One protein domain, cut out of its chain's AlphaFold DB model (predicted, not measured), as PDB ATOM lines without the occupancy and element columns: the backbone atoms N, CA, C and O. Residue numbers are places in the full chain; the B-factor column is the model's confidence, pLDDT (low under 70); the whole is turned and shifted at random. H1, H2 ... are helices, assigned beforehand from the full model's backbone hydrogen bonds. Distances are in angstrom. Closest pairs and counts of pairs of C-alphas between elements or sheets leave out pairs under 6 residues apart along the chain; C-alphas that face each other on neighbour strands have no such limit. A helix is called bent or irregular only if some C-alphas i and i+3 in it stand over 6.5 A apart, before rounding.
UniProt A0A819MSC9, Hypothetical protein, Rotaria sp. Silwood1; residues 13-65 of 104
ATOM      1  N   ARG A  13     120.813 142.518  98.044       85.56
ATOM      2  CA  ARG A  13     120.597 143.673  97.161       85.56
ATOM      3  C   ARG A  13     121.236 144.931  97.724       85.56
ATOM      4  O   ARG A  13     121.328 145.100  98.938       85.56
ATOM      5  N   LYS A  14     121.638 145.828  96.824       88.81
ATOM      6  CA  LYS A  14     122.099 147.174  97.174       88.81
ATOM      7  C   LYS A  14     120.917 148.072  97.525       88.81
ATOM      8  O   LYS A  14     119.792 147.821  97.095       88.81
ATOM      9  N   LEU A  15     121.198 149.165  98.234       89.00
ATOM     10  CA  LEU A  15     120.209 150.152  98.677       89.00
ATOM     11  C   LEU A  15     119.252 150.605  97.555       89.00
ATOM     12  O   LEU A  15     118.036 150.635  97.740       89.00
ATOM     13  N   ASN A  16     119.787 150.898  96.367       87.75
ATOM     14  CA  ASN A  16     119.000 151.374  95.223       87.75
ATOM     15  C   ASN A  16     118.108 150.291  94.588       87.75
ATOM     16  O   ASN A  16     117.063 150.610  94.011       87.75
ATOM     17  N   ASP A  17     118.467 149.017  94.746       87.56
ATOM     18  CA  ASP A  17     117.748 147.867  94.184       87.56
ATOM     19  C   ASP A  17     116.654 147.329  95.119       87.56
ATOM     20  O   ASP A  17     115.888 146.424  94.752       87.56
ATOM     21  N   LEU A  18     116.550 147.893  96.326       88.19
ATOM     22  CA  LEU A  18     115.487 147.586  97.273       88.19
ATOM     23  C   LEU A  18     114.136 148.120  96.794       88.19
ATOM     24  O   LEU A  18     114.015 149.182  96.168       88.19
ATOM     25  N   ARG A  19     113.075 147.377  97.117       90.75
ATOM     26  CA  ARG A  19     111.701 147.850  96.931       90.75
ATOM     27  C   ARG A  19     111.320 148.756  98.095       90.75
ATOM     28  O   ARG A  19     111.882 148.657  99.180       90.75
ATOM     29  N   VAL A  20     110.295 149.581  97.895       89.69
ATOM     30  CA  VAL A  20     109.738 150.456  98.945       89.69
ATOM     31  C   VAL A  20     109.399 149.666 100.212       89.69
ATOM     32  O   VAL A  20     109.739 150.099 101.305       89.69
ATOM     33  N   VAL A  21     108.811 148.477 100.067       89.12
ATOM     34  CA  VAL A  21     108.476 147.600 101.203       89.12
ATOM     35  C   VAL A  21     109.705 147.123 101.979       89.12
ATOM     36  O   VAL A  21     109.651 147.027 103.203       89.12
ATOM     37  N   ASP A  22     110.812 146.857 101.283       89.00
ATOM     38  CA  ASP A  22     112.051 146.391 101.904       89.00
ATOM     39  C   ASP A  22     112.751 147.579 102.596       89.00
ATOM     40  O   ASP A  22     113.117 147.479 103.759       89.00
ATOM     41  N   LEU A  23     112.800 148.756 101.955       90.94
ATOM     42  CA  LEU A  23     113.305 150.002 102.559       90.94
ATOM     43  C   LEU A  23     112.550 150.376 103.845       90.94
ATOM     44  O   LEU A  23     113.155 150.731 104.851       90.94
ATOM     45  N   GLN A  24     111.220 150.275 103.825       91.00
ATOM     46  CA  GLN A  24     110.361 150.528 104.985       91.00
ATOM     47  C   GLN A  24     110.587 149.516 106.114       91.00
ATOM     48  O   GLN A  24     110.493 149.861 107.296       91.00
ATOM     49  N   ARG A  25     110.865 148.254 105.776       89.62
ATOM     50  CA  ARG A  25     111.227 147.239 106.765       89.62
ATOM     51  C   ARG A  25     112.555 147.592 107.421       89.62
ATOM     52  O   ARG A  25     112.611 147.631 108.644       89.62
ATOM     53  N   GLU A  26     113.570 147.905 106.625       90.00
ATOM     54  CA  GLU A  26     114.893 148.262 107.133       90.00
ATOM     55  C   GLU A  26     114.832 149.509 108.014       90.00
ATOM     56  O   GLU A  26     115.267 149.464 109.159       90.00
ATOM     57  N   LEU A  27     114.189 150.592 107.567       91.25
ATOM     58  CA  LEU A  27     114.007 151.800 108.384       91.25
ATOM     59  C   LEU A  27     113.359 151.496 109.743       91.25
ATOM     60  O   LEU A  27     113.779 152.048 110.759       91.25
ATOM     61  N   ARG A  28     112.397 150.563 109.786       89.62
ATOM     62  CA  ARG A  28     111.814 150.085 111.046       89.62
ATOM     63  C   ARG A  28     112.838 149.335 111.903       89.62
ATOM     64  O   ARG A  28     112.891 149.589 113.099       89.62
ATOM     65  N   SER A  29     113.664 148.468 111.314       87.94
ATOM     66  CA  SER A  29     114.773 147.783 112.005       87.94
ATOM     67  C   SER A  29     115.811 148.764 112.571       87.94
ATOM     68  O   SER A  29     116.429 148.502 113.603       87.94
ATOM     69  N   PHE A  30     115.983 149.923 111.930       86.12
ATOM     70  CA  PHE A  30     116.830 151.016 112.411       86.12
ATOM     71  C   PHE A  30     116.134 151.937 113.435       86.12
ATOM     72  O   PHE A  30     116.773 152.876 113.907       86.12
ATOM     73  N   ASN A  31     114.879 151.661 113.820       88.19
ATOM     74  CA  ASN A  31     114.027 152.512 114.666       88.19
ATOM     75  C   ASN A  31     113.822 153.935 114.111       88.19
ATOM     76  O   ASN A  31     113.700 154.902 114.862       88.19
ATOM     77  N   ILE A  32     113.767 154.070 112.786       89.88
ATOM     78  CA  ILE A  32     113.539 155.343 112.098       89.88
ATOM     79  C   ILE A  32     112.087 155.410 111.641       89.88
ATOM     80  O   ILE A  32     111.583 154.516 110.958       89.88
ATOM     81  N   SER A  33     111.417 156.502 112.004       90.00
ATOM     82  CA  SER A  33     110.053 156.769 111.557       90.00
ATOM     83  C   SER A  33     110.031 157.167 110.078       90.00
ATOM     84  O   SER A  33     110.833 157.983 109.613       90.00
ATOM     85  N   TYR A  34     109.085 156.602 109.337       89.88
ATOM     86  CA  TYR A  34     108.816 156.932 107.942       89.88
ATOM     87  C   TYR A  34     107.313 157.019 107.709       89.88
ATOM     88  O   TYR A  34     106.525 156.336 108.368       89.88
ATOM     89  N   ASP A  35     106.920 157.828 106.729       89.12
ATOM     90  CA  ASP A  35     105.548 157.832 106.238       89.12
ATOM     91  C   ASP A  35     105.397 156.784 105.123       89.12
ATOM     92  O   ASP A  35     106.255 156.622 104.253       89.12
ATOM     93  N   LYS A  36     104.275 156.064 105.124       84.88
ATOM     94  CA  LYS A  36     103.915 155.124 104.055       84.88
ATOM     95  C   LYS A  36     103.710 155.827 102.710       84.88
ATOM     96  O   LYS A  36     103.783 155.163 101.680       84.88
ATOM     97  N   LYS A  37     103.437 157.138 102.722       90.00
ATOM     98  CA  LYS A  37     103.275 157.980 101.527       90.00
ATOM     99  C   LYS A  37     104.596 158.524 100.971       90.00
ATOM    100  O   LYS A  37     104.579 159.158  99.919       90.00
ATOM    101  N   GLU A  38     105.723 158.305 101.649       88.25
ATOM    102  CA  GLU A  38     107.020 158.778 101.163       88.25
ATOM    103  C   GLU A  38     107.456 158.062  99.883       88.25
ATOM    104  O   GLU A  38     107.282 156.854  99.704       88.25
ATOM    105  N   LEU A  39     108.062 158.838  98.987       92.75
ATOM    106  CA  LEU A  39     108.620 158.330  97.743       92.75
ATOM    107  C   LEU A  39     109.856 157.470  98.022       92.75
ATOM    108  O   LEU A  39     110.595 157.699  98.983       92.75
ATOM    109  N   LYS A  40     110.139 156.521  97.118       89.69
ATOM    110  CA  LYS A  40     111.306 155.625  97.219       89.69
ATOM    111  C   LYS A  40     112.611 156.392  97.474       89.69
ATOM    112  O   LYS A  40     113.389 155.974  98.321       89.69
ATOM    113  N   GLY A  41     112.826 157.514  96.783       91.75
ATOM    114  CA  GLY A  41     114.031 158.335  96.948       91.75
ATOM    115  C   GLY A  41     114.197 158.887  98.367       91.75
ATOM    116  O   GLY A  41     115.286 158.813  98.926       91.75
ATOM    117  N   SER A  42     113.111 159.355  98.990       92.31
ATOM    118  CA  SER A  42     113.137 159.853 100.371       92.31
ATOM    119  C   SER A  42     113.477 158.744 101.370       92.31
ATOM    120  O   SER A  42     114.257 158.964 102.294       92.31
ATOM    121  N   LEU A  43     112.938 157.538 101.163       92.50
ATOM    122  CA  LEU A  43     113.232 156.377 102.007       92.50
ATOM    123  C   LEU A  43     114.689 155.914 101.860       92.50
ATOM    124  O   LEU A  43     115.330 155.599 102.859       92.50
ATOM    125  N   VAL A  44     115.216 155.908 100.630       93.31
ATOM    126  CA  VAL A  44     116.626 155.602 100.343       93.31
ATOM    127  C   VAL A  44     117.544 156.581 101.064       93.31
ATOM    128  O   VAL A  44     118.458 156.144 101.754       93.31
ATOM    129  N   GLU A  45     117.280 157.883 100.969       93.19
ATOM    130  CA  GLU A  45     118.136 158.901 101.583       93.19
ATOM    131  C   GLU A  45     118.122 158.821 103.116       93.19
ATOM    132  O   GLU A  45     119.172 158.864 103.756       93.19
ATOM    133  N   LYS A  46     116.948 158.603 103.725       92.69
ATOM    134  CA  LYS A  46     116.844 158.371 105.174       92.69
ATOM    135  C   LYS A  46     117.620 157.135 105.613       92.69
ATOM    136  O   LYS A  46     118.325 157.175 106.620       92.69
ATOM    137  N   LEU A  47     117.500 156.038 104.868       92.19
ATOM    138  CA  LEU A  47     118.196 154.796 105.191       92.19
ATOM    139  C   LEU A  47     119.710 154.942 104.984       92.19
ATOM    140  O   LEU A  47     120.492 154.449 105.789       92.19
ATOM    141  N   ARG A  48     120.130 155.703 103.971       92.69
ATOM    142  CA  ARG A  48     121.529 156.079 103.749       92.69
ATOM    143  C   ARG A  48     122.101 156.836 104.948       92.69
ATOM    144  O   ARG A  48     123.151 156.459 105.459       92.69
ATOM    145  N   GLN A  49     121.395 157.859 105.432       92.50
ATOM    146  CA  GLN A  49     121.800 158.610 106.625       92.50
ATOM    147  C   GLN A  49     121.856 157.719 107.872       92.50
ATOM    148  O   GLN A  49     122.782 157.833 108.670       92.50
ATOM    149  N   ALA A  50     120.910 156.789 108.019       91.19
ATOM    150  CA  ALA A  50     120.904 155.815 109.109       91.19
ATOM    151  C   ALA A  50     122.171 154.955 109.144       91.19
ATOM    152  O   ALA A  50     122.741 154.729 110.214       91.19
ATOM    153  N   LEU A  51     122.602 154.478 107.974       92.06
ATOM    154  CA  LEU A  51     123.809 153.672 107.827       92.06
ATOM    155  C   LEU A  51     125.055 154.491 108.159       92.06
ATOM    156  O   LEU A  51     125.860 154.055 108.980       92.06
ATOM    157  N   LEU A  52     125.158 155.711 107.626       92.19
ATOM    158  CA  LEU A  52     126.271 156.614 107.924       92.19
ATOM    159  C   LEU A  52     126.370 156.934 109.424       92.19
ATOM    160  O   LEU A  52     127.458 156.875 109.988       92.19
ATOM    161  N   ASN A  53     125.240 157.165 110.102       92.00
ATOM    162  CA  ASN A  53     125.201 157.387 111.554       92.00
ATOM    163  C   ASN A  53     125.707 156.181 112.363       92.00
ATOM    164  O   ASN A  53     126.140 156.334 113.503       92.00
ATOM    165  N   ARG A  54     125.657 154.978 111.785       88.56
ATOM    166  CA  ARG A  54     126.199 153.745 112.370       88.56
ATOM    167  C   ARG A  54     127.608 153.409 111.870       88.56
ATOM    168  O   ARG A  54     128.098 152.327 112.175       88.56
ATOM    169  N   ASN A  55     128.264 154.320 111.145       91.25
ATOM    170  CA  ASN A  55     129.556 154.108 110.481       91.25
ATOM    171  C   ASN A  55     129.542 152.932 109.487       91.25
ATOM    172  O   ASN A  55     130.544 152.243 109.307       91.25
ATOM    173  N   LEU A  56     128.394 152.688 108.854       90.62
ATOM    174  CA  LEU A  56     128.237 151.715 107.779       90.62
ATOM    175  C   LEU A  56     128.251 152.440 106.437       90.62
ATOM    176  O   LEU A  56     127.641 153.497 106.287       90.62
ATOM    177  N   ASP A  57     128.923 151.844 105.456       89.81
ATOM    178  CA  ASP A  57     128.972 152.376 104.099       89.81
ATOM    179  C   ASP A  57     127.703 151.976 103.322       89.81
ATOM    180  O   ASP A  57     127.531 150.796 103.008       89.81
ATOM    181  N   PRO A  58     126.811 152.923 102.989       87.06
ATOM    182  CA  PRO A  58     125.559 152.627 102.304       87.06
ATOM    183  C   PRO A  58     125.722 152.091 100.878       87.06
ATOM    184  O   PRO A  58     124.820 151.405 100.396       87.06
ATOM    185  N   ASP A  59     126.842 152.375 100.208       84.81
ATOM    186  CA  ASP A  59     127.078 151.944  98.825       84.81
ATOM    187  C   ASP A  59     127.625 150.507  98.749       84.81
ATOM    188  O   ASP A  59     127.420 149.801  97.753       84.81
ATOM    189  N   ASN A  60     128.266 150.058  99.832       86.25
ATOM    190  CA  ASN A  60     128.799 148.703  99.989       86.25
ATOM    191  C   ASN A  60     127.937 147.801 100.887       86.25
ATOM    192  O   ASN A  60     128.150 146.588 100.915       86.25
ATOM    193  N   TYR A  61     126.953 148.353 101.600       86.50
ATOM    194  CA  TYR A  61     126.059 147.573 102.446       86.50
ATOM    195  C   TYR A  61     125.101 146.715 101.609       86.50
ATOM    196  O   TYR A  61     124.386 147.202 100.726       86.50
ATOM    197  N   LEU A  62     125.077 145.417 101.911       87.19
ATOM    198  CA  LEU A  62     124.222 144.434 101.257       87.19
ATOM    199  C   LEU A  62     123.065 144.063 102.178       87.19
ATOM    200  O   LEU A  62     123.265 143.525 103.265       87.19
ATOM    201  N   PHE A  63     121.850 144.323 101.711       86.75
ATOM    202  CA  PHE A  63     120.628 144.002 102.433       86.75
ATOM    203  C   PHE A  63     120.150 142.607 102.075       86.75
ATOM    204  O   PHE A  63     120.102 142.245 100.894       86.75
ATOM    205  N   ASP A  64     119.741 141.849 103.084       82.25
ATOM    206  CA  ASP A  64     119.149 140.540 102.872       82.25
ATOM    207  C   ASP A  64     117.668 140.687 102.498       82.25
ATOM    208  O   ASP A  64     116.822 141.034 103.320       82.25
ATOM    209  N   THR A  65     117.348 140.440 101.225       75.12
ATOM    210  CA  THR A  65     115.960 140.463 100.727       75.12
ATOM    211  C   THR A  65     115.342 139.078 100.628       75.12
ATOM    212  O   THR A  65     114.272 138.922 100.026       75.12
TER     213      THR A  65
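AT A GLANCE: This is residues 13 to 65 of the 104 residues of the protein "Hypothetical protein" of Rotaria sp. Silwood1 (UniProt A0A819MSC9). Two helices, H2 and the shorter H1, lie side by side at a shallow angle and run the same way, with the 10-residue link between them leading back from the end of H1 to the beginning of H2. Beyond H2, residues 54 to 65 fold back round the rim of the domain, and the last printed residue comes near the first. The printed part has 53 residues, with two named helices in the order H1, H2 and no named strand; its class is all helix, with 24 residues, under half, in named elements. It is compact, with a radius of gyration of the C-alphas of 9.9 A, and rounded, spanning 27 by 20 by 17 A.

IN THESE COORDINATES: H2, the longest helix, takes residues 40 to 53 and measures 20.0 A from C-alpha 40 at (111.306, 155.625, 97.219) to C-alpha 53 at (125.201, 157.387, 111.554). H1 takes residues 20 to 29 and measures 14.2 A, beginning with C-alpha 20 at (109.738, 150.456, 98.945).

HOW THE PARTS SIT: H2 and H1 touch, with 10 pairs of C-alphas within 8 A. Their closest C-alphas are those of Val 20 and Lys 40, 5.7 A apart. Their centres are 10.4 A apart. Their lines stand at a shallow tilt of 28 degrees, and they run the same way. In H1 and H2, every O i to N i+4 pair is within hydrogen-bond range. Neither helix is bent or irregular.

THE WHOLE: The two C-alphas farthest apart are those of Lys 37 and Asn 55, at 28.0 A. The C-alphas of Arg 13 and Thr 65, the first and last printed residues, are 6.7 A apart. The link from H1 to H2 is short. Residues 54 to 65 hold no named element, and their C-alphas lie 9 to 14 A from the mean of the C-alphas. The printed part has no cut. Its mean pLDDT is 89.3, and no printed residue is under 70.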